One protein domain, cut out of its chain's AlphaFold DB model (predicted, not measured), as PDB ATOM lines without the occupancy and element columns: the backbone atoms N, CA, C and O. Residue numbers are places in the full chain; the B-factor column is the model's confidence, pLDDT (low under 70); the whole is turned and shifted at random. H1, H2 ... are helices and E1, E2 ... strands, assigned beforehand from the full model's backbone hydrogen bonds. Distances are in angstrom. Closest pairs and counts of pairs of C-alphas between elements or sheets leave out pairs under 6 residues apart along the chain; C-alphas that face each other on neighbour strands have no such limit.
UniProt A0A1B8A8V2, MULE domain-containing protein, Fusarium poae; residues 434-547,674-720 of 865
ATOM      1  N   ASP A 434      24.958  34.453 -69.152       64.94
ATOM      2  CA  ASP A 434      24.817  35.677 -68.346       64.94
ATOM      3  C   ASP A 434      23.389  35.898 -67.798       64.94
ATOM      4  O   ASP A 434      23.162  36.796 -66.978       64.94
ATOM      5  N   ARG A 435      22.400  35.112 -68.248       70.44
ATOM      6  CA  ARG A 435      21.005  35.227 -67.813       70.44
ATOM      7  C   ARG A 435      20.752  34.372 -66.579       70.44
ATOM      8  O   ARG A 435      20.786  33.143 -66.616       70.44
ATOM      9  N   LEU A 436      20.382  35.049 -65.501       75.25
ATOM     10  CA  LEU A 436      19.856  34.431 -64.295       75.25
ATOM     11  C   LEU A 436      18.427  33.911 -64.534       75.25
ATOM     12  O   LEU A 436      17.553  34.689 -64.914       75.25
ATOM     13  N   LEU A 437      18.183  32.627 -64.267       81.81
ATOM     14  CA  LEU A 437      16.834  32.049 -64.156       81.81
ATOM     15  C   LEU A 437      16.349  32.033 -62.701       81.81
ATOM     16  O   LEU A 437      15.162  32.218 -62.437       81.81
ATOM     17  N   GLY A 438      17.269  31.850 -61.750       88.38
ATOM     18  CA  GLY A 438      16.957  31.975 -60.333       88.38
ATOM     19  C   GLY A 438      18.178  32.036 -59.417       88.38
ATOM     20  O   GLY A 438      19.273  31.597 -59.769       88.38
ATOM     21  N   LEU A 439      17.967  32.598 -58.228       92.06
ATOM     22  CA  LEU A 439      18.956  32.768 -57.163       92.06
ATOM     23  C   LEU A 439      18.276  32.540 -55.811       92.06
ATOM     24  O   LEU A 439      17.269  33.182 -55.537       92.06
ATOM     25  N   VAL A 440      18.824  31.677 -54.959       95.25
ATOM     26  CA  VAL A 440      18.375  31.462 -53.571       95.25
ATOM     27  C   VAL A 440      19.557  31.699 -52.645       95.25
ATOM     28  O   VAL A 440      20.668  31.309 -52.980       95.25
ATOM     29  N   TRP A 441      19.350  32.344 -51.498       95.75
ATOM     30  CA  TRP A 441      20.419  32.634 -50.542       95.75
ATOM     31  C   TRP A 441      19.938  32.611 -49.090       95.75
ATOM     32  O   TRP A 441      18.753  32.788 -48.790       95.75
ATOM     33  N   THR A 442      20.875  32.397 -48.168       96.44
ATOM     34  CA  THR A 442      20.621  32.402 -46.726       96.44
ATOM     35  C   THR A 442      21.763  33.072 -45.964       96.44
ATOM     36  O   THR A 442      22.931  32.986 -46.338       96.44
ATOM     37  N   PHE A 443      21.421  33.785 -44.890       94.81
ATOM     38  CA  PHE A 443      22.386  34.498 -44.055       94.81
ATOM     39  C   PHE A 443      22.775  33.663 -42.824       94.81
ATOM     40  O   PHE A 443      21.960  32.876 -42.334       94.81
ATOM     41  N   PRO A 444      23.953  33.895 -42.213       93.44
ATOM     42  CA  PRO A 444      24.379  33.175 -41.011       93.44
ATOM     43  C   PRO A 444      23.369  33.173 -39.851       93.44
ATOM     44  O   PRO A 444      23.318  32.198 -39.102       93.44
ATOM     45  N   TYR A 445      22.559  34.229 -39.680       93.50
ATOM     46  CA  TYR A 445      21.473  34.250 -38.686       93.50
ATOM     47  C   TYR A 445      20.318  33.313 -39.068       93.50
ATOM     48  O   TYR A 445      19.896  32.499 -38.246       93.50
ATOM     49  N   CYS A 446      19.873  33.351 -40.327       95.75
ATOM     50  CA  CYS A 446      18.845  32.461 -40.862       95.75
ATOM     51  C   CYS A 446      19.207  30.983 -40.656       95.75
ATOM     52  O   CYS A 446      18.401  30.219 -40.128       95.75
ATOM     53  N   ILE A 447      20.455  30.601 -40.957       94.69
ATOM     54  CA  ILE A 447      20.975  29.244 -40.725       94.69
ATOM     55  C   ILE A 447      20.894  28.866 -39.234       94.69
ATOM     56  O   ILE A 447      20.473  27.755 -38.905       94.69
ATOM     57  N   ARG A 448      21.268  29.769 -38.309       94.38
ATOM     58  CA  ARG A 448      21.173  29.513 -36.854       94.38
ATOM     59  C   ARG A 448      19.731  29.274 -36.408       94.38
ATOM     60  O   ARG A 448      19.483  28.328 -35.663       94.38
ATOM     61  N   MET A 449      18.794  30.100 -36.870       92.50
ATOM     62  CA  MET A 449      17.380  29.997 -36.495       92.50
ATOM     63  C   MET A 449      16.723  28.750 -37.088       92.50
ATOM     64  O   MET A 449      16.047  28.014 -36.373       92.50
ATOM     65  N   TRP A 450      17.011  28.434 -38.349       94.19
ATOM     66  CA  TRP A 450      16.481  27.250 -39.025       94.19
ATOM     67  C   TRP A 450      17.016  25.941 -38.424       94.19
ATOM     68  O   TRP A 450      16.261  24.990 -38.248       94.19
ATOM     69  N   LYS A 451      18.283  25.904 -37.985       92.94
ATOM     70  CA  LYS A 451      18.820  24.790 -37.177       92.94
ATOM     71  C   LYS A 451      18.152  24.645 -35.810       92.94
ATOM     72  O   LYS A 451      18.186  23.557 -35.238       92.94
ATOM     73  N   ARG A 452      17.599  25.729 -35.260       90.44
ATOM     74  CA  ARG A 452      16.978  25.752 -33.930       90.44
ATOM     75  C   ARG A 452      15.490  25.407 -33.953       90.44
ATOM     76  O   ARG A 452      15.022  24.823 -32.980       90.44
ATOM     77  N   PHE A 453      14.799  25.749 -35.038       90.06
ATOM     78  CA  PHE A 453      13.366  25.534 -35.244       90.06
ATOM     79  C   PHE A 453      13.078  24.924 -36.639       90.06
ATOM     80  O   PHE A 453      12.381  25.538 -37.449       90.06
ATOM     81  N   PRO A 454      13.651  23.753 -36.988       90.50
ATOM     82  CA  PRO A 454      13.488  23.153 -38.314       90.50
ATOM     83  C   PRO A 454      12.092  22.571 -38.575       90.50
ATOM     84  O   PRO A 454      11.813  22.172 -39.696       90.50
ATOM     85  N   GLU A 455      11.233  22.444 -37.561       88.38
ATOM     86  CA  GLU A 455      10.028  21.609 -37.597       88.38
ATOM     87  C   GLU A 455       9.013  22.007 -38.681       88.38
ATOM     88  O   GLU A 455       8.454  21.126 -39.342       88.38
ATOM     89  N   VAL A 456       8.776  23.313 -38.838       90.88
ATOM     90  CA  VAL A 456       7.742  23.890 -39.706       90.88
ATOM     91  C   VAL A 456       8.335  25.049 -40.492       90.88
ATOM     92  O   VAL A 456       8.876  25.983 -39.898       90.88
ATOM     93  N   ILE A 457       8.186  25.008 -41.815       92.94
ATOM     94  CA  ILE A 457       8.577  26.100 -42.708       92.94
ATOM     95  C   ILE A 457       7.401  26.494 -43.602       92.94
ATOM     96  O   ILE A 457       6.719  25.641 -44.157       92.94
ATOM     97  N   SER A 458       7.184  27.792 -43.757       91.94
ATOM     98  CA  SER A 458       6.245  28.397 -44.695       91.94
ATOM     99  C   SER A 458       6.995  28.888 -45.934       91.94
ATOM    100  O   SER A 458       8.021  29.557 -45.807       91.94
ATOM    101  N   PHE A 459       6.478  28.574 -47.121       91.25
ATOM    102  CA  PHE A 459       6.936  29.105 -48.408       91.25
ATOM    103  C   PHE A 459       5.891  30.076 -48.967       91.25
ATOM    104  O   PHE A 459       4.702  29.760 -49.006       91.25
ATOM    105  N   ASP A 460       6.351  31.239 -49.419       85.19
ATOM    106  CA  ASP A 460       5.539  32.329 -49.970       85.19
ATOM    107  C   ASP A 460       6.353  33.102 -51.025       85.19
ATOM    108  O   ASP A 460       7.585  33.126 -50.959       85.19
ATOM    109  N   ASN A 461       5.669  33.743 -51.973       82.38
ATOM    110  CA  ASN A 461       6.252  34.541 -53.051       82.38
ATOM    111  C   ASN A 461       5.619  35.935 -53.061       82.38
ATOM    112  O   ASN A 461       4.417  36.065 -53.293       82.38
ATOM    113  N   THR A 462       6.416  37.000 -52.915       72.88
ATOM    114  CA  THR A 462       5.878  38.369 -52.970       72.88
ATOM    115  C   THR A 462       6.397  39.246 -54.095       72.88
ATOM    116  O   THR A 462       7.576  39.312 -54.445       72.88
ATOM    117  N   TYR A 463       5.443  39.992 -54.637       68.31
ATOM    118  CA  TYR A 463       5.605  40.936 -55.726       68.31
ATOM    119  C   TYR A 463       5.925  42.353 -55.218       68.31
ATOM    120  O   TYR A 463       5.635  42.714 -54.077       68.31
ATOM    121  N   ASN A 464       6.457  43.195 -56.112       64.00
ATOM    122  CA  ASN A 464       6.763  44.619 -55.871       64.00
ATOM    123  C   ASN A 464       7.821  44.882 -54.774       64.00
ATOM    124  O   ASN A 464       7.788  45.909 -54.096       64.00
ATOM    125  N   THR A 465       8.767  43.956 -54.609       59.62
ATOM    126  CA  THR A 465       9.914  44.053 -53.685       59.62
ATOM    127  C   THR A 465      11.178  44.617 -54.344       59.62
ATOM    128  O   THR A 465      12.085  45.086 -53.657       59.62
ATOM    129  N   ASN A 466      11.251  44.573 -55.677       66.94
ATOM    130  CA  ASN A 466      12.416  44.939 -56.479       66.94
ATOM    131  C   ASN A 466      12.008  45.549 -57.829       66.94
ATOM    132  O   ASN A 466      10.952  45.239 -58.386       66.94
ATOM    133  N   ARG A 467      12.899  46.362 -58.411       61.53
ATOM    134  CA  ARG A 467      12.677  47.078 -59.678       61.53
ATOM    135  C   ARG A 467      12.387  46.180 -60.886       61.53
ATOM    136  O   ARG A 467      11.768  46.648 -61.840       61.53
ATOM    137  N   PHE A 468      12.836  44.929 -60.858       64.38
ATOM    138  CA  PHE A 468      12.661  43.969 -61.948       64.38
ATOM    139  C   PHE A 468      11.313  43.229 -61.876       64.38
ATOM    140  O   PHE A 468      10.987  42.488 -62.796       64.38
ATOM    141  N   LYS A 469      10.515  43.461 -60.818       69.94
ATOM    142  CA  LYS A 469       9.222  42.805 -60.542       69.94
ATOM    143  C   LYS A 469       9.291  41.275 -60.418       69.94
ATOM    144  O   LYS A 469       8.254  40.623 -60.483       69.94
ATOM    145  N   LEU A 470      10.485  40.722 -60.199       78.06
ATOM    146  CA  LEU A 470      10.675  39.299 -59.910       78.06
ATOM    147  C   LEU A 470       9.954  38.947 -58.595       78.06
ATOM    148  O   LEU A 470      10.050  39.745 -57.655       78.06
ATOM    149  N   PRO A 471       9.278  37.790 -58.480       83.62
ATOM    150  CA  PRO A 471       8.803  37.288 -57.197       83.62
ATOM    151  C   PRO A 471       9.975  37.109 -56.224       83.62
ATOM    152  O   PRO A 471      10.965  36.454 -56.553       83.62
ATOM    153  N   LEU A 472       9.864  37.695 -55.029       88.00
ATOM    154  CA  LEU A 472      10.740  37.401 -53.899       88.00
ATOM    155  C   LEU A 472      10.151  36.211 -53.146       88.00
ATOM    156  O   LEU A 472       9.187  36.363 -52.396       88.00
ATOM    157  N   PHE A 473      10.743  35.042 -53.348       91.12
ATOM    158  CA  PHE A 473      10.491  33.869 -52.527       91.12
ATOM    159  C   PHE A 473      11.029  34.091 -51.111       91.12
ATOM    160  O   PHE A 473      12.133  34.613 -50.919       91.12
ATOM    161  N   GLN A 474      10.277  33.631 -50.117       91.44
ATOM    162  CA  GLN A 474      10.709  33.549 -48.730       91.44
ATOM    163  C   GLN A 474      10.429  32.155 -48.164       91.44
ATOM    164  O   GLN A 474       9.302  31.666 -48.224       91.44
ATOM    165  N   ALA A 475      11.440  31.571 -47.518       93.62
ATOM    166  CA  ALA A 475      11.255  30.487 -46.562       93.62
ATOM    167  C   ALA A 475      11.300  31.077 -45.145       93.62
ATOM    168  O   ALA A 475      12.315  31.653 -44.740       93.62
ATOM    169  N   THR A 476      10.217  30.938 -44.385       92.94
ATOM    170  CA  THR A 476      10.091  31.419 -42.997       92.94
ATOM    171  C   THR A 476       9.672  30.297 -42.059       92.94
ATOM    172  O   THR A 476       9.121  29.295 -42.491       92.94
ATOM    173  N   GLY A 477       9.912  30.456 -40.763       90.88
ATOM    174  CA  GLY A 477       9.376  29.577 -39.724       90.88
ATOM    175  C   GLY A 477       8.983  30.374 -38.486       90.88
ATOM    176  O   GLY A 477       9.081  31.603 -38.469       90.88
ATOM    177  N   GLN A 478       8.549  29.682 -37.434       86.81
ATOM    178  CA  GLN A 478       8.194  30.302 -36.155       86.81
ATOM    179  C   GLN A 478       9.145  29.853 -35.039       86.81
ATOM    180  O   GLN A 478       9.567  28.698 -34.991       86.81
ATOM    181  N   THR A 479       9.498  30.771 -34.144       85.56
ATOM    182  CA  THR A 479      10.316  30.489 -32.960       85.56
ATOM    183  C   THR A 479       9.457  29.976 -31.800       85.56
ATOM    184  O   THR A 479       8.232  30.110 -31.799       85.56
ATOM    185  N   CYS A 480      10.094  29.475 -30.736       80.31
ATOM    186  CA  CYS A 480       9.397  29.124 -29.491       80.31
ATOM    187  C   CYS A 480       8.733  30.311 -28.760       80.31
ATOM    188  O   CYS A 480       7.999  30.072 -27.807       80.31
ATOM    189  N   LEU A 481       8.955  31.556 -29.201       80.69
ATOM    190  CA  LEU A 481       8.276  32.760 -28.698       80.69
ATOM    191  C   LEU A 481       7.067  33.175 -29.558       80.69
ATOM    192  O   LEU A 481       6.501  34.245 -29.352       80.69
ATOM    193  N   GLY A 482       6.696  32.386 -30.570       78.44
ATOM    194  CA  GLY A 482       5.635  32.738 -31.520       78.44
ATOM    195  C   GLY A 482       6.035  33.801 -32.555       78.44
ATOM    196  O   GLY A 482       5.248  34.103 -33.452       78.44
ATOM    197  N   THR A 483       7.254  34.343 -32.484       83.06
ATOM    198  CA  THR A 483       7.795  35.274 -33.483       83.06
ATOM    199  C   THR A 483       8.224  34.545 -34.756       83.06
ATOM    200  O   THR A 483       8.538  33.356 -34.730       83.06
ATOM    201  N   VAL A 484       8.253  35.255 -35.882       87.81
ATOM    202  CA  VAL A 484       8.712  34.724 -37.174       87.81
ATOM    203  C   VAL A 484      10.238  34.796 -37.260       87.81
ATOM    204  O   VAL A 484      10.835  35.762 -36.790       87.81
ATOM    205  N   PHE A 485      10.861  33.819 -37.918       91.06
ATOM    206  CA  PHE A 485      12.231  33.930 -38.425       91.06
ATOM    207  C   PHE A 485      12.275  33.642 -39.933       91.06
ATOM    208  O   PHE A 485      11.461  32.884 -40.461       91.06
ATOM    209  N   ASN A 486      13.253  34.213 -40.633       93.75
ATOM    210  CA  ASN A 486      13.557  33.876 -42.025       93.75
ATOM    211  C   ASN A 486      14.630  32.776 -42.092       93.75
ATOM    212  O   ASN A 486      15.669  32.899 -41.447       93.75
ATOM    213  N   GLY A 487      14.395  31.723 -42.880       94.00
ATOM    214  CA  GLY A 487      15.342  30.631 -43.146       94.00
ATOM    215  C   GLY A 487      16.125  30.806 -44.455       94.00
ATOM    216  O   GLY A 487      17.324  30.533 -44.489       94.00
ATOM    217  N   ALA A 488      15.482  31.312 -45.511       95.62
ATOM    218  CA  ALA A 488      16.115  31.653 -46.790       95.62
ATOM    219  C   ALA A 488      15.256  32.637 -47.606       95.62
ATOM    220  O   ALA A 488      14.077  32.846 -47.315       95.62
ATOM    221  N   PHE A 489      15.857  33.204 -48.651       94.44
ATOM    222  CA  PHE A 489      15.232  34.107 -49.619       94.44
ATOM    223  C   PHE A 489      15.545  33.632 -51.037       94.44
ATOM    224  O   PHE A 489      16.562  32.973 -51.250       94.44
ATOM    225  N   GLY A 490      14.710  33.975 -52.016       92.38
ATOM    226  CA  GLY A 490      14.968  33.626 -53.409       92.38
ATOM    227  C   GLY A 490      14.332  34.565 -54.427       92.38
ATOM    228  O   GLY A 490      13.418  35.319 -54.122       92.38
ATOM    229  N   LEU A 491      14.831  34.514 -55.655       89.56
ATOM    230  CA  LEU A 491      14.331  35.233 -56.822       89.56
ATOM    231  C   LEU A 491      14.258  34.246 -57.989       89.56
ATOM    232  O   LEU A 491      15.192  33.469 -58.192       89.56
ATOM    233  N   ILE A 492      13.173  34.298 -58.759       86.38
ATOM    234  CA  ILE A 492      12.940  33.468 -59.953       86.38
ATOM    235  C   ILE A 492      12.437  34.342 -61.103       86.38
ATOM    236  O   ILE A 492      11.755  35.336 -60.860       86.38
ATOM    237  N   ASP A 493      12.748  33.985 -62.354       81.12
ATOM    238  CA  ASP A 493      12.248  34.727 -63.524       81.12
ATOM    239  C   ASP A 493      10.779  34.409 -63.877       81.12
ATOM    240  O   ASP A 493      10.150  35.169 -64.616       81.12
ATOM    241  N   ASN A 494      10.198  33.335 -63.319       78.94
ATOM    242  CA  ASN A 494       8.797  32.960 -63.527       78.94
ATOM    243  C   ASN A 494       8.219  32.037 -62.426       78.94
ATOM    244  O   ASN A 494       8.926  31.192 -61.884       78.94
ATOM    245  N   GLU A 495       6.909  32.136 -62.167       85.25
ATOM    246  CA  GLU A 495       6.144  31.233 -61.280       85.25
ATOM    247  C   GLU A 495       5.552  30.040 -62.052       85.25
ATOM    248  O   GLU A 495       4.338  29.897 -62.196       85.25
ATOM    249  N   ARG A 496       6.414  29.191 -62.615       88.19
ATOM    250  CA  ARG A 496       6.029  27.888 -63.190       88.19
ATOM    251  C   ARG A 496       6.772  26.767 -62.475       88.19
ATOM    252  O   ARG A 496       7.640  27.020 -61.635       88.19
ATOM    253  N   ARG A 497       6.463  25.515 -62.834       90.31
ATOM    254  CA  ARG A 497       7.106  24.331 -62.247       90.31
ATOM    255  C   ARG A 497       8.627  24.428 -62.300       90.31
ATOM    256  O   ARG A 497       9.256  24.096 -61.314       90.31
ATOM    257  N   GLU A 498       9.227  24.936 -63.372       90.44
ATOM    258  CA  GLU A 498      10.686  25.015 -63.528       90.44
ATOM    259  C   GLU A 498      11.355  25.992 -62.540       90.44
ATOM    260  O   GLU A 498      12.504  25.774 -62.136       90.44
ATOM    261  N   GLY A 499      10.633  27.050 -62.145       90.19
ATOM    262  CA  GLY A 499      11.047  28.022 -61.130       90.19
ATOM    263  C   GLY A 499      10.842  27.492 -59.711       90.19
ATOM    264  O   GLY A 499      11.772  27.510 -58.906       90.19
ATOM    265  N   PHE A 500       9.664  26.932 -59.416       93.44
ATOM    266  CA  PHE A 500       9.390  26.306 -58.115       93.44
ATOM    267  C   PHE A 500      10.263  25.070 -57.851       93.44
ATOM    268  O   PHE A 500      10.709  24.869 -56.724       93.44
ATOM    269  N   GLN A 501      10.573  24.288 -58.889       94.50
ATOM    270  CA  GLN A 501      11.515  23.170 -58.842       94.50
ATOM    271  C   GLN A 501      12.888  23.650 -58.373       94.50
ATOM    272  O   GLN A 501      13.423  23.117 -57.407       94.50
ATOM    273  N   PHE A 502      13.413  24.714 -58.989       94.88
ATOM    274  CA  PHE A 502      14.685  25.310 -58.586       94.88
ATOM    275  C   PHE A 502      14.663  25.841 -57.143       94.88
ATOM    276  O   PHE A 502      15.648  25.673 -56.425       94.88
ATOM    277  N   LEU A 503      13.559  26.450 -56.693       94.94
ATOM    278  CA  LEU A 503      13.416  26.878 -55.296       94.94
ATOM    279  C   LEU A 503      13.464  25.680 -54.336       94.94
ATOM    280  O   LEU A 503      14.228  25.701 -53.373       94.94
ATOM    281  N   ALA A 504      12.702  24.621 -54.614       94.88
ATOM    282  CA  ALA A 504      12.671  23.418 -53.788       94.88
ATOM    283  C   ALA A 504      14.033  22.690 -53.767       94.88
ATOM    284  O   ALA A 504      14.514  22.335 -52.691       94.88
ATOM    285  N   GLU A 505      14.692  22.552 -54.922       96.25
ATOM    286  CA  GLU A 505      16.050  21.998 -55.074       96.25
ATOM    287  C   GLU A 505      17.089  22.815 -54.294       96.25
ATOM    288  O   GLU A 505      17.921  22.258 -53.571       96.25
ATOM    289  N   SER A 506      17.020  24.145 -54.383       96.44
ATOM    290  CA  SER A 506      17.932  25.048 -53.671       96.44
ATOM    291  C   SER A 506      17.737  24.980 -52.161       96.44
ATOM    292  O   SER A 506      18.711  24.971 -51.414       96.44
ATOM    293  N   ILE A 507      16.491  24.882 -51.693       96.62
ATOM    294  CA  ILE A 507      16.196  24.708 -50.268       96.62
ATOM    295  C   ILE A 507      16.665  23.331 -49.783       96.62
ATOM    296  O   ILE A 507      17.291  23.253 -48.728       96.62
ATOM    297  N   HIS A 508      16.469  22.260 -50.558       95.12
ATOM    298  CA  HIS A 508      17.029  20.944 -50.237       95.12
ATOM    299  C   HIS A 508      18.570  20.976 -50.171       95.12
ATOM    300  O   HIS A 508      19.177  20.387 -49.272       95.12
ATOM    301  N   THR A 509      19.208  21.719 -51.079       96.44
ATOM    302  CA  THR A 509      20.662  21.930 -51.105       96.44
ATOM    303  C   THR A 509      21.145  22.670 -49.860       96.44
ATOM    304  O   THR A 509      22.001  22.145 -49.158       96.44
ATOM    305  N   LEU A 510      20.549  23.815 -49.512       95.81
ATOM    306  CA  LEU A 510      20.925  24.594 -48.323       95.81
ATOM    307  C   LEU A 510      20.672  23.836 -47.007       95.81
ATOM    308  O   LEU A 510      21.467  23.936 -46.071       95.81
ATOM    309  N   LEU A 511      19.599  23.035 -46.931       94.38
ATOM    310  CA  LEU A 511      19.368  22.127 -45.802       94.38
ATOM    311  C   LEU A 511      20.513  21.106 -45.675       94.38
ATOM    312  O   LEU A 511      21.000  20.863 -44.570       94.38
ATOM    313  N   SER A 512      20.969  20.550 -46.800       94.12
ATOM    314  CA  SER A 512      22.034  19.540 -46.856       94.12
ATOM    315  C   SER A 512      23.415  20.131 -46.542       94.12
ATOM    316  O   SER A 512      24.079  19.664 -45.617       94.12
ATOM    317  N   GLU A 513      23.816  21.197 -47.247       94.75
ATOM    318  CA  GLU A 513      25.082  21.937 -47.085       94.75
ATOM    319  C   GLU A 513      25.319  22.327 -45.626       94.75
ATOM    320  O   GLU A 513      26.402  22.140 -45.070       94.75
ATOM    321  N   HIS A 514      24.280  22.838 -44.968       93.31
ATOM    322  CA  HIS A 514      24.383  23.302 -43.596       93.31
ATOM    323  C   HIS A 514      24.074  22.223 -42.553       93.31
ATOM    324  O   HIS A 514      24.197  22.518 -41.364       93.31
ATOM    325  N   SER A 515      23.704  20.995 -42.930       94.06
ATOM    326  CA  SER A 515      23.239  19.950 -41.995       94.06
ATOM    327  C   SER A 515      22.067  20.418 -41.113       94.06
ATOM    328  O   SER A 515      22.086  20.302 -39.885       94.06
ATOM    329  N   ILE A 516      21.052  21.012 -41.741       93.38
ATOM    330  CA  ILE A 516      19.777  21.388 -41.122       93.38
ATOM    331  C   ILE A 516      18.827  20.190 -41.235       93.38
ATOM    332  O   ILE A 516      18.763  19.523 -42.266       93.38
ATOM    333  N   ARG A 517      18.067  19.904 -40.174       91.81
ATOM    334  CA  ARG A 517      17.065  18.832 -40.203       91.81
ATOM    335  C   ARG A 517      15.953  19.185 -41.199       91.81
ATOM    336  O   ARG A 517      15.426  20.291 -41.148       91.81
ATOM    337  N   GLN A 518      15.570  18.236 -42.054       91.31
ATOM    338  CA  GLN A 518      14.433  18.397 -42.968       91.31
ATOM    339  C   GLN A 518      13.147  18.717 -42.169       91.31
ATOM    340  O   GLN A 518      12.928  18.099 -41.113       91.31
ATOM    341  N   PRO A 519      12.307  19.667 -42.629       93.31
ATOM    342  CA  PRO A 519      11.067  20.010 -41.942       93.31
ATOM    343  C   PRO A 519      10.092  18.837 -41.901       93.31
ATOM    344  O   PRO A 519      10.060  18.000 -42.798       93.31
ATOM    345  N   ALA A 520       9.273  18.784 -40.850       90.88
ATOM    346  CA  ALA A 520       8.181  17.817 -40.746       90.88
ATOM    347  C   ALA A 520       6.918  18.315 -41.467       90.88
ATOM    348  O   ALA A 520       6.108  17.510 -41.932       90.88
ATOM    349  N   VAL A 521       6.763  19.641 -41.563       94.00
ATOM    350  CA  VAL A 521       5.655  20.314 -42.244       94.00
ATOM    351  C   VAL A 521       6.190  21.450 -43.117       94.00
ATOM    352  O   VAL A 521       6.960  22.284 -42.641       94.00
ATOM    353  N   ILE A 522       5.738  21.511 -44.372       94.94
ATOM    354  CA  ILE A 522       5.901  22.689 -45.237       94.94
ATOM    355  C   ILE A 522       4.518  23.290 -45.484       94.94
ATOM    356  O   ILE A 522       3.607  22.573 -45.891       94.94
ATOM    357  N   ILE A 523       4.341  24.585 -45.226       92.88
ATOM    358  CA  ILE A 523       3.085  25.310 -45.445       92.88
ATOM    359  C   ILE A 523       3.223  26.155 -46.710       92.88
ATOM    360  O   ILE A 523       4.150  26.955 -46.814       92.88
ATOM    361  N   THR A 524       2.304  26.001 -47.659       92.44
ATOM    362  CA  THR A 524       2.299  26.763 -48.915       92.44
ATOM    363  C   THR A 524       0.926  27.315 -49.242       92.44
ATOM    364  O   THR A 524      -0.094  26.926 -48.671       92.44
ATOM    365  N   ASP A 525       0.889  28.173 -50.248       89.81
ATOM    366  CA  ASP A 525      -0.335  28.508 -50.955       89.81
ATOM    367  C   ASP A 525      -0.805  27.361 -51.865       89.81
ATOM    368  O   ASP A 525      -0.110  26.356 -52.062       89.81
ATOM    369  N   PHE A 526      -2.028  27.483 -52.391       88.44
ATOM    370  CA  PHE A 526      -2.621  26.478 -53.273       88.44
ATOM    371  C   PHE A 526      -2.197  26.698 -54.731       88.44
ATOM    372  O   PHE A 526      -2.945  27.266 -55.526       88.44
ATOM    373  N   ASP A 527      -0.994  26.227 -55.056       89.06
ATOM    374  CA  ASP A 527      -0.450  26.172 -56.413       89.06
ATOM    375  C   ASP A 527       0.021  24.745 -56.755       89.06
ATOM    376  O   ASP A 527       0.811  24.137 -56.027       89.06
ATOM    377  N   ASP A 528      -0.474  24.197 -57.870       89.62
ATOM    378  CA  ASP A 528      -0.173  22.824 -58.301       89.62
ATOM    379  C   ASP A 528       1.280  22.643 -58.786       89.62
ATOM    380  O   ASP A 528       1.815  21.533 -58.722       89.62
ATOM    381  N   SER A 529       1.951  23.712 -59.230       91.38
ATOM    382  CA  SER A 529       3.344  23.679 -59.697       91.38
ATOM    383  C   SER A 529       4.334  23.694 -58.529       91.38
ATOM    384  O   SER A 529       5.275  22.898 -58.520       91.38
ATOM    385  N   MET A 530       4.090  24.532 -57.514       91.25
ATOM    386  CA  MET A 530       4.800  24.506 -56.228       91.25
ATOM    387  C   MET A 530       4.617  23.149 -55.544       91.25
ATOM    388  O   MET A 530       5.582  22.528 -55.101       91.25
ATOM    389  N   LYS A 531       3.382  22.638 -55.518       91.19
ATOM    390  CA  LYS A 531       3.063  21.312 -54.982       91.19
ATOM    391  C   LYS A 531       3.789  20.182 -55.715       91.19
ATOM    392  O   LYS A 531       4.277  19.263 -55.061       91.19
ATOM    393  N   ALA A 532       3.885  20.235 -57.045       92.56
ATOM    394  CA  ALA A 532       4.650  19.255 -57.815       92.56
ATOM    395  C   ALA A 532       6.141  19.277 -57.430       92.56
ATOM    396  O   ALA A 532       6.677  18.239 -57.053       92.56
ATOM    397  N   ALA A 533       6.767  20.457 -57.416       94.50
ATOM    398  CA  ALA A 533       8.162  20.626 -57.006       94.50
ATOM    399  C   ALA A 533       8.438  20.133 -55.571       94.50
ATOM    400  O   ALA A 533       9.456  19.496 -55.298       94.50
ATOM    401  N   LEU A 534       7.505  20.376 -54.645       94.19
ATOM    402  CA  LEU A 534       7.597  19.884 -53.270       94.19
ATOM    403  C   LEU A 534       7.384  18.371 -53.140       94.19
ATOM    404  O   LEU A 534       7.956  17.773 -52.233       94.19
ATOM    405  N   ASN A 535       6.601  17.732 -54.013       93.50
ATOM    406  CA  ASN A 535       6.516  16.267 -54.044       93.50
ATOM    407  C   ASN A 535       7.837  15.652 -54.526       93.50
ATOM    408  O   ASN A 535       8.280  14.656 -53.960       93.50
ATOM    409  N   ASP A 536       8.459  16.259 -55.539       94.62
ATOM    410  CA  ASP A 536       9.703  15.766 -56.138       94.62
ATOM    411  C   ASP A 536      10.898  15.893 -55.168       94.62
ATOM    412  O   ASP A 536      11.728  14.988 -55.097       94.62
ATOM    413  N   GLN A 537      10.976  16.986 -54.393       95.00
ATOM    414  CA  GLN A 537      12.111  17.287 -53.497       95.00
ATOM    415  C   GLN A 537      11.880  16.936 -52.015       95.00
ATOM    416  O   GLN A 537      12.835  16.743 -51.263       95.00
ATOM    417  N   PHE A 538      10.624  16.853 -51.564       93.62
ATOM    418  CA  PHE A 538      10.267  16.607 -50.161       93.62
ATOM    419  C   PHE A 538       9.195  15.502 -49.998       93.62
ATOM    420  O   PHE A 538       8.229  15.694 -49.256       93.62
ATOM    421  N   PRO A 539       9.350  14.312 -50.623       90.62
ATOM    422  CA  PRO A 539       8.301  13.281 -50.683       90.62
ATOM    423  C   PRO A 539       7.871  12.711 -49.318       90.62
ATOM    424  O   PRO A 539       6.782  12.154 -49.200       90.62
ATOM    425  N   GLY A 540       8.710  12.835 -48.282       88.56
ATOM    426  CA  GLY A 540       8.398  12.417 -46.909       88.56
ATOM    427  C   GLY A 540       7.798  13.509 -46.010       88.56
ATOM    428  O   GLY A 540       7.477  13.226 -44.858       88.56
ATOM    429  N   VAL A 541       7.668  14.749 -46.494       93.62
ATOM    430  CA  VAL A 541       7.259  15.911 -45.686       93.62
ATOM    431  C   VAL A 541       5.775  16.204 -45.871       93.62
ATOM    432  O   VAL A 541       5.266  16.226 -46.992       93.62
ATOM    433  N   GLN A 542       5.057  16.497 -44.781       93.88
ATOM    434  CA  GLN A 542       3.656  16.883 -44.904       93.88
ATOM    435  C   GLN A 542       3.532  18.314 -45.438       93.88
ATOM    436  O   GLN A 542       3.706  19.287 -44.708       93.88
ATOM    437  N   GLN A 543       3.118  18.441 -46.693       94.25
ATOM    438  CA  GLN A 543       2.638  19.709 -47.237       94.25
ATOM    439  C   GLN A 543       1.277  20.077 -46.625       94.25
ATOM    440  O   GLN A 543       0.345  19.263 -46.627       94.25
ATOM    441  N   GLN A 544       1.141  21.304 -46.132       94.75
ATOM    442  CA  GLN A 544      -0.113  21.888 -45.665       94.75
ATOM    443  C   GLN A 544      -0.425  23.163 -46.455       94.75
ATOM    444  O   GLN A 544       0.478  23.859 -46.909       94.75
ATOM    445  N   LEU A 545      -1.709  23.466 -46.632       93.31
ATOM    446  CA  LEU A 545      -2.160  24.638 -47.379       93.31
ATOM    447  C   LEU A 545      -2.557  25.772 -46.430       93.31
ATOM    448  O   LEU A 545      -3.271  25.547 -45.449       93.31
ATOM    449  N   CYS A 546      -2.145  26.995 -46.761       91.62
ATOM    450  CA  CYS A 546      -2.470  28.201 -46.013       91.62
ATOM    451  C   CYS A 546      -3.991  28.408 -45.924       91.62
ATOM    452  O   CYS A 546      -4.672  28.658 -46.924       91.62
ATOM    453  N   ILE A 547      -4.543  28.362 -44.705       91.06
ATOM    454  CA  ILE A 547      -5.989  28.531 -44.511       91.06
ATOM    455  C   ILE A 547      -6.459  29.967 -44.769       91.06
ATOM    456  O   ILE A 547      -7.645  30.156 -45.035       91.06
ATOM    457  N   THR A 674       0.483  31.382 -43.878       72.25
ATOM    458  CA  THR A 674       1.677  32.078 -44.388       72.25
ATOM    459  C   THR A 674       1.758  33.542 -43.924       72.25
ATOM    460  O   THR A 674       2.682  34.253 -44.300       72.25
ATOM    461  N   SER A 675       0.874  33.998 -43.025       64.12
ATOM    462  CA  SER A 675       0.857  35.384 -42.521       64.12
ATOM    463  C   SER A 675       2.110  35.784 -41.728       64.12
ATOM    464  O   SER A 675       2.426  36.966 -41.613       64.12
ATOM    465  N   GLY A 676       2.870  34.814 -41.207       63.22
ATOM    466  CA  GLY A 676       4.211  35.084 -40.683       63.22
ATOM    467  C   GLY A 676       5.165  35.570 -41.782       63.22
ATOM    468  O   GLY A 676       5.954  36.493 -41.578       63.22
ATOM    469  N   THR A 677       5.035  35.014 -42.984       63.81
ATOM    470  CA  THR A 677       5.743  35.473 -44.175       63.81
ATOM    471  C   THR A 677       5.216  36.827 -44.639       63.81
ATOM    472  O   THR A 677       6.020  37.722 -44.862       63.81
ATOM    473  N   GLU A 678       3.901  37.073 -44.660       69.06
ATOM    474  CA  GLU A 678       3.349  38.423 -44.913       69.06
ATOM    475  C   GLU A 678       3.961  39.486 -43.978       69.06
ATOM    476  O   GLU A 678       4.370  40.556 -44.437       69.06
ATOM    477  N   ALA A 679       4.103  39.174 -42.684       70.31
ATOM    478  CA  ALA A 679       4.772  40.040 -41.715       70.31
ATOM    479  C   ALA A 679       6.264  40.244 -42.043       70.31
ATOM    480  O   ALA A 679       6.736  41.377 -42.029       70.31
ATOM    481  N   SER A 680       7.001  39.191 -42.421       75.50
ATOM    482  CA  SER A 680       8.394  39.310 -42.891       75.50
ATOM    483  C   SER A 680       8.516  40.173 -44.158       75.50
ATOM    484  O   SER A 680       9.380  41.044 -44.242       75.50
ATOM    485  N   ASN A 681       7.611  40.009 -45.120       74.25
ATOM    486  CA  ASN A 681       7.558  40.819 -46.333       74.25
ATOM    487  C   ASN A 681       7.245  42.293 -46.037       74.25
ATOM    488  O   ASN A 681       7.803  43.185 -46.678       74.25
ATOM    489  N   ASN A 682       6.362  42.571 -45.075       76.75
ATOM    490  CA  ASN A 682       6.064  43.932 -44.629       76.75
ATOM    491  C   ASN A 682       7.227  44.540 -43.833       76.75
ATOM    492  O   ASN A 682       7.510  45.725 -44.006       76.75
ATOM    493  N   ASN A 683       7.968  43.726 -43.075       78.94
ATOM    494  CA  ASN A 683       9.229  44.134 -42.462       78.94
ATOM    495  C   ASN A 683      10.253  44.518 -43.540       78.94
ATOM    496  O   ASN A 683      10.687  45.659 -43.534       78.94
ATOM    497  N   ILE A 684      10.563  43.678 -44.540       79.88
ATOM    498  CA  ILE A 684      11.478  44.060 -45.645       79.88
ATOM    499  C   ILE A 684      11.050  45.387 -46.294       79.88
ATOM    500  O   ILE A 684      11.884  46.258 -46.547       79.88
ATOM    501  N   LYS A 685       9.747  45.571 -46.542       75.75
ATOM    502  CA  LYS A 685       9.209  46.798 -47.148       75.75
ATOM    503  C   LYS A 685       9.423  48.056 -46.294       75.75
ATOM    504  O   LYS A 685       9.440  49.133 -46.880       75.75
ATOM    505  N   SER A 686       9.621  47.965 -44.974       79.25
ATOM    506  CA  SER A 686       9.912  49.140 -44.132       79.25
ATOM    507  C   SER A 686      11.366  49.623 -44.260       79.25
ATOM    508  O   SER A 686      11.606  50.830 -44.260       79.25
ATOM    509  N   TYR A 687      12.325  48.714 -44.484       76.44
ATOM    510  CA  TYR A 687      13.727  49.050 -44.800       76.44
ATOM    511  C   TYR A 687      13.898  49.508 -46.265       76.44
ATOM    512  O   TYR A 687      14.860  50.200 -46.613       76.44
ATOM    513  N   LEU A 688      12.950  49.176 -47.149       70.56
ATOM    514  CA  LEU A 688      12.932  49.617 -48.544       70.56
ATOM    515  C   LEU A 688      12.254  50.987 -48.721       70.56
ATOM    516  O   LEU A 688      11.041  51.078 -48.887       70.56
ATOM    517  N   LEU A 689      13.048  52.055 -48.887       57.47
ATOM    518  CA  LEU A 689      12.531  53.401 -49.228       57.47
ATOM    519  C   LEU A 689      11.727  53.479 -50.553       57.47
ATOM    520  O   LEU A 689      11.195  54.535 -50.895       57.47
ATOM    521  N   ASN A 690      11.689  52.404 -51.345       60.25
ATOM    522  CA  ASN A 690      10.658  52.122 -52.346       60.25
ATOM    523  C   ASN A 690      10.732  50.650 -52.793       60.25
ATOM    524  O   ASN A 690      11.817  50.076 -52.872       60.25
ATOM    525  N   GLY A 691       9.594  50.077 -53.204       54.72
ATOM    526  CA  GLY A 691       9.504  48.735 -53.813       54.72
ATOM    527  C   GLY A 691      10.114  48.608 -55.221       54.72
ATOM    528  O   GLY A 691       9.935  47.593 -55.885       54.72
ATOM    529  N   MET A 692      10.833  49.633 -55.693       56.28
ATOM    530  CA  MET A 692      11.552  49.664 -56.975       56.28
ATOM    531  C   MET A 692      13.069  49.760 -56.742       56.28
ATOM    532  O   MET A 692      13.803  50.415 -57.486       56.28
ATOM    533  N   SER A 693      13.536  49.093 -55.685       60.25
ATOM    534  CA  SER A 693      14.940  48.981 -55.303       60.25
ATOM    535  C   SER A 693      15.745  48.117 -56.288       60.25
ATOM    536  O   SER A 693      15.208  47.292 -57.032       60.25
ATOM    537  N   HIS A 694      17.064  48.300 -56.302       67.56
ATOM    538  CA  HIS A 694      17.986  47.396 -56.995       67.56
ATOM    539  C   HIS A 694      18.307  46.189 -56.102       67.56
ATOM    540  O   HIS A 694      18.377  46.358 -54.887       67.56
ATOM    541  N   LEU A 695      18.581  45.013 -56.683       72.50
ATOM    542  CA  LEU A 695      18.804  43.761 -55.934       72.50
ATOM    543  C   LEU A 695      19.869  43.885 -54.831       72.50
ATOM    544  O   LEU A 695      19.653  43.424 -53.718       72.50
ATOM    545  N   TYR A 696      20.957  44.611 -55.098       74.50
ATOM    546  CA  TYR A 696      21.982  44.949 -54.104       74.50
ATOM    547  C   TYR A 696      21.390  45.623 -52.843       74.50
ATOM    548  O   TYR A 696      21.695  45.232 -51.722       74.50
ATOM    549  N   LYS A 697      20.470  46.589 -53.013       73.06
ATOM    550  CA  LYS A 697      19.787  47.263 -51.893       73.06
ATOM    551  C   LYS A 697      18.694  46.414 -51.245       73.06
ATOM    552  O   LYS A 697      18.388  46.645 -50.083       73.06
ATOM    553  N   LEU A 698      18.112  45.454 -51.968       81.75
ATOM    554  CA  LEU A 698      17.211  44.462 -51.376       81.75
ATOM    555  C   LEU A 698      17.983  43.538 -50.421       81.75
ATOM    556  O   LEU A 698      17.525  43.310 -49.310       81.75
ATOM    557  N   VAL A 699      19.173  43.076 -50.817       84.75
ATOM    558  CA  VAL A 699      20.061  42.272 -49.958       84.75
ATOM    559  C   VAL A 699      20.499  43.047 -48.714       84.75
ATOM    560  O   VAL A 699      20.434  42.495 -47.621       84.75
ATOM    561  N   GLU A 700      20.888  44.319 -48.848       83.19
ATOM    562  CA  GLU A 700      21.243  45.156 -47.689       83.19
ATOM    563  C   GLU A 700      20.046  45.397 -46.755       83.19
ATOM    564  O   GLU A 700      20.162  45.160 -45.558       83.19
ATOM    565  N   ALA A 701      18.871  45.748 -47.292       84.25
ATOM    566  CA  ALA A 701      17.651  45.926 -46.498       84.25
ATOM    567  C   ALA A 701      17.215  44.641 -45.765       84.25
ATOM    568  O   ALA A 701      16.754  44.702 -44.627       84.25
ATOM    569  N   ILE A 702      17.390  43.470 -46.392       89.25
ATOM    570  CA  ILE A 702      17.175  42.172 -45.738       89.25
ATOM    571  C   ILE A 702      18.214  41.947 -44.634       89.25
ATOM    572  O   ILE A 702      17.846  41.505 -43.549       89.25
ATOM    573  N   GLN A 703      19.492  42.252 -44.871       89.31
ATOM    574  CA  GLN A 703      20.544  42.065 -43.871       89.31
ATOM    575  C   GLN A 703      20.317  42.946 -42.628       89.31
ATOM    576  O   GLN A 703      20.433  42.446 -41.509       89.31
ATOM    577  N   ASP A 704      19.930  44.210 -42.808       85.44
ATOM    578  CA  ASP A 704      19.619  45.123 -41.702       85.44
ATOM    579  C   ASP A 704      18.381  44.661 -40.913       85.44
ATOM    580  O   ASP A 704      18.439  44.549 -39.687       85.44
ATOM    581  N   MET A 705      17.307  44.256 -41.607       90.75
ATOM    582  CA  MET A 705      16.134  43.628 -40.982       90.75
ATOM    583  C   MET A 705      16.508  42.382 -40.161       90.75
ATOM    584  O   MET A 705      15.950  42.154 -39.089       90.75
ATOM    585  N   LEU A 706      17.442  41.553 -40.639       91.62
ATOM    586  CA  LEU A 706      17.880  40.349 -39.926       91.62
ATOM    587  C   LEU A 706      18.722  40.667 -38.686       91.62
ATOM    588  O   LEU A 706      18.606  39.950 -37.694       91.62
ATOM    589  N   HIS A 707      19.528  41.734 -38.704       89.00
ATOM    590  CA  HIS A 707      20.226  42.208 -37.504       89.00
ATOM    591  C   HIS A 707      19.237  42.690 -36.433       89.00
ATOM    592  O   HIS A 707      19.404  42.366 -35.254       89.00
ATOM    593  N   ASP A 708      18.183  43.405 -36.839       86.94
ATOM    594  CA  ASP A 708      17.109  43.828 -35.938       86.94
ATOM    595  C   ASP A 708      16.324  42.625 -35.390       86.94
ATOM    596  O   ASP A 708      16.209  42.487 -34.173       86.94
ATOM    597  N   GLN A 709      15.898  41.682 -36.246       88.38
ATOM    598  CA  GLN A 709      15.272  40.424 -35.803       88.38
ATOM    599  C   GLN A 709      16.161  39.634 -34.827       88.38
ATOM    600  O   GLN A 709      15.644  39.015 -33.897       88.38
ATOM    601  N   GLU A 710      17.483  39.609 -35.031       91.44
ATOM    602  CA  GLU A 710      18.406  38.885 -34.154       91.44
ATOM    603  C   GLU A 710      18.549  39.545 -32.775       91.44
ATOM    604  O   GLU A 710      18.625  38.830 -31.770       91.44
ATOM    605  N   ARG A 711      18.578  40.881 -32.702       87.25
ATOM    606  CA  ARG A 711      18.535  41.600 -31.420       87.25
ATOM    607  C   ARG A 711      17.195  41.360 -30.730       87.25
ATOM    608  O   ARG A 711      17.181  40.877 -29.604       87.25
ATOM    609  N   ASP A 712      16.092  41.627 -31.418       86.69
ATOM    610  CA  ASP A 712      14.754  41.589 -30.827       86.69
ATOM    611  C   ASP A 712      14.401  40.169 -30.332       86.69
ATOM    612  O   ASP A 712      13.785  40.010 -29.279       86.69
ATOM    613  N   PHE A 713      14.869  39.117 -31.020       87.19
ATOM    614  CA  PHE A 713      14.766  37.732 -30.544       87.19
ATOM    615  C   PHE A 713      15.614  37.458 -29.289       87.19
ATOM    616  O   PHE A 713      15.130  36.794 -28.369       87.19
ATOM    617  N   LYS A 714      16.859  37.955 -29.219       85.88
ATOM    618  CA  LYS A 714      17.715  37.825 -28.022       85.88
ATOM    619  C   LYS A 714      17.108  38.540 -26.821       85.88
ATOM    620  O   LYS A 714      17.021  37.937 -25.754       85.88
ATOM    621  N   ASP A 715      16.643  39.769 -27.012       83.56
ATOM    622  CA  ASP A 715      16.020  40.573 -25.963       83.56
ATOM    623  C   ASP A 715      14.718  39.915 -25.484       83.56
ATOM    624  O   ASP A 715      14.503  39.769 -24.281       83.56
ATOM    625  N   ALA A 716      13.879  39.408 -26.393       83.88
ATOM    626  CA  ALA A 716      12.676  38.670 -26.014       83.88
ATOM    627  C   ALA A 716      12.998  37.372 -25.243       83.88
ATOM    628  O   ALA A 716      12.358  37.090 -24.231       83.88
ATOM    629  N   CYS A 717      14.035  36.620 -25.636       80.50
ATOM    630  CA  CYS A 717      14.471  35.426 -24.900       80.50
ATOM    631  C   CYS A 717      15.152  35.736 -23.553       80.50
ATOM    632  O   CYS A 717      15.201  34.862 -22.692       80.50
ATOM    633  N   ALA A 718      15.702  36.939 -23.367       76.00
ATOM    634  CA  ALA A 718      16.253  37.392 -22.089       76.00
ATOM    635  C   ALA A 718      15.162  37.870 -21.111       76.00
ATOM    636  O   ALA A 718      15.372  37.836 -19.897       76.00
ATOM    637  N   ASN A 719      14.005  38.294 -21.633       74.94
ATOM    638  CA  ASN A 719      12.836  38.699 -20.847       74.94
ATOM    639  C   ASN A 719      11.882  37.529 -20.528       74.94
ATOM    640  O   ASN A 719      11.275  37.528 -19.459       74.94
ATOM    641  N   ASP A 720      11.764  36.526 -21.406       76.00
ATOM    642  CA  ASP A 720      11.042  35.278 -21.118       76.00
ATOM    643  C   ASP A 720      11.754  34.487 -20.009       76.00
ATOM    644  O   ASP A 720      12.923  34.135 -20.140       76.00
TER     645      ASP A 720
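This is residues 434 to 547 and 674 to 720 of the 865 residues of the protein "MULE domain-containing protein" of Fusarium poae (UniProt A0A1B8A8V2). A twisted sheet of six strands forms the core, with helices H1, H2 and H3 covering one face and H4 the other, in three layers. The long helix H5 only grazes the sheet and crosses near one end of H4. The printed part has 161 residues, with five named helices and six named strands in the order E1 H1 E2 E3 E4 H2 E5 H3 E6 H4 H5; the class is mixed, helices and strands. The sheet's order is E1, E4, E3, E2, E5, E6, mixed in direction. The whole is compact, with a radius of gyration of the C-alphas of 15.0 A and spans of 44 by 37 by 32 A.

E1 is residues 436 to 442, beginning at C-alpha 436 (19.856, 34.431, -64.295), and H1 is 444 to 452. E2, 456 to 462, E3, 472 to 478, and E4, 484 to 492, follow; E4 is 23.2 A long and bends by 62 degrees at residue 487. H2 is 497 to 513, 23.6 A long, E5 521 to 524, H3 528 to 537 and E6 542 to 545. H4 is 675 to 687, and H5, 695 to 719, runs 35.9 A to C-alpha 719 (12.836, 38.699, -20.847).

Edge strand E1 is antiparallel to E4, with N 439 and O 491 2.9 A apart. E2, E3 and E4 form a meander, each strand the antiparallel neighbour of the one before; N 474 and O 460 are 2.9 A apart, N 473 and O 490 2.8 A. E5 is parallel to E2, with N 523 and O 457 2.8 A apart, and to edge strand E6, with N 544 and O 522 2.8 A apart. E5, H3, E6 is a strand-helix-strand unit, two parallel neighbour strands with a helix between; E4, H2, E5 is a split one, with E3 and E2 between its strands; both crossovers are right-handed. H1 and H2 are on the same face, at heights over the sheet of 8.8 A and 8.7 A; H4 is on the opposite face, at 6.0 A. H2 and H3 touch, closest at C-alphas 497 and 529, 4.6 A. H4 and H5 touch, closest at C-alphas 687 and 701, 5.3 A, at a steep tilt of 63 degrees. Each O i to N i+4 pair is within hydrogen-bond range in H1, H2, H3 and H5, and 8 of 9 in H4.

The two farthest C-alphas, of Asp 434 and Asp 720, are 49.2 A apart. Residues 548 to 673 are not printed; C-alphas 547 and 674 are 8.4 A apart across the cut. Of the links printed whole, none is long. The mean pLDDT of the printed part is 85.5; residues 434, 463 to 469, 675 to 678 and 689 to 694 are under 70.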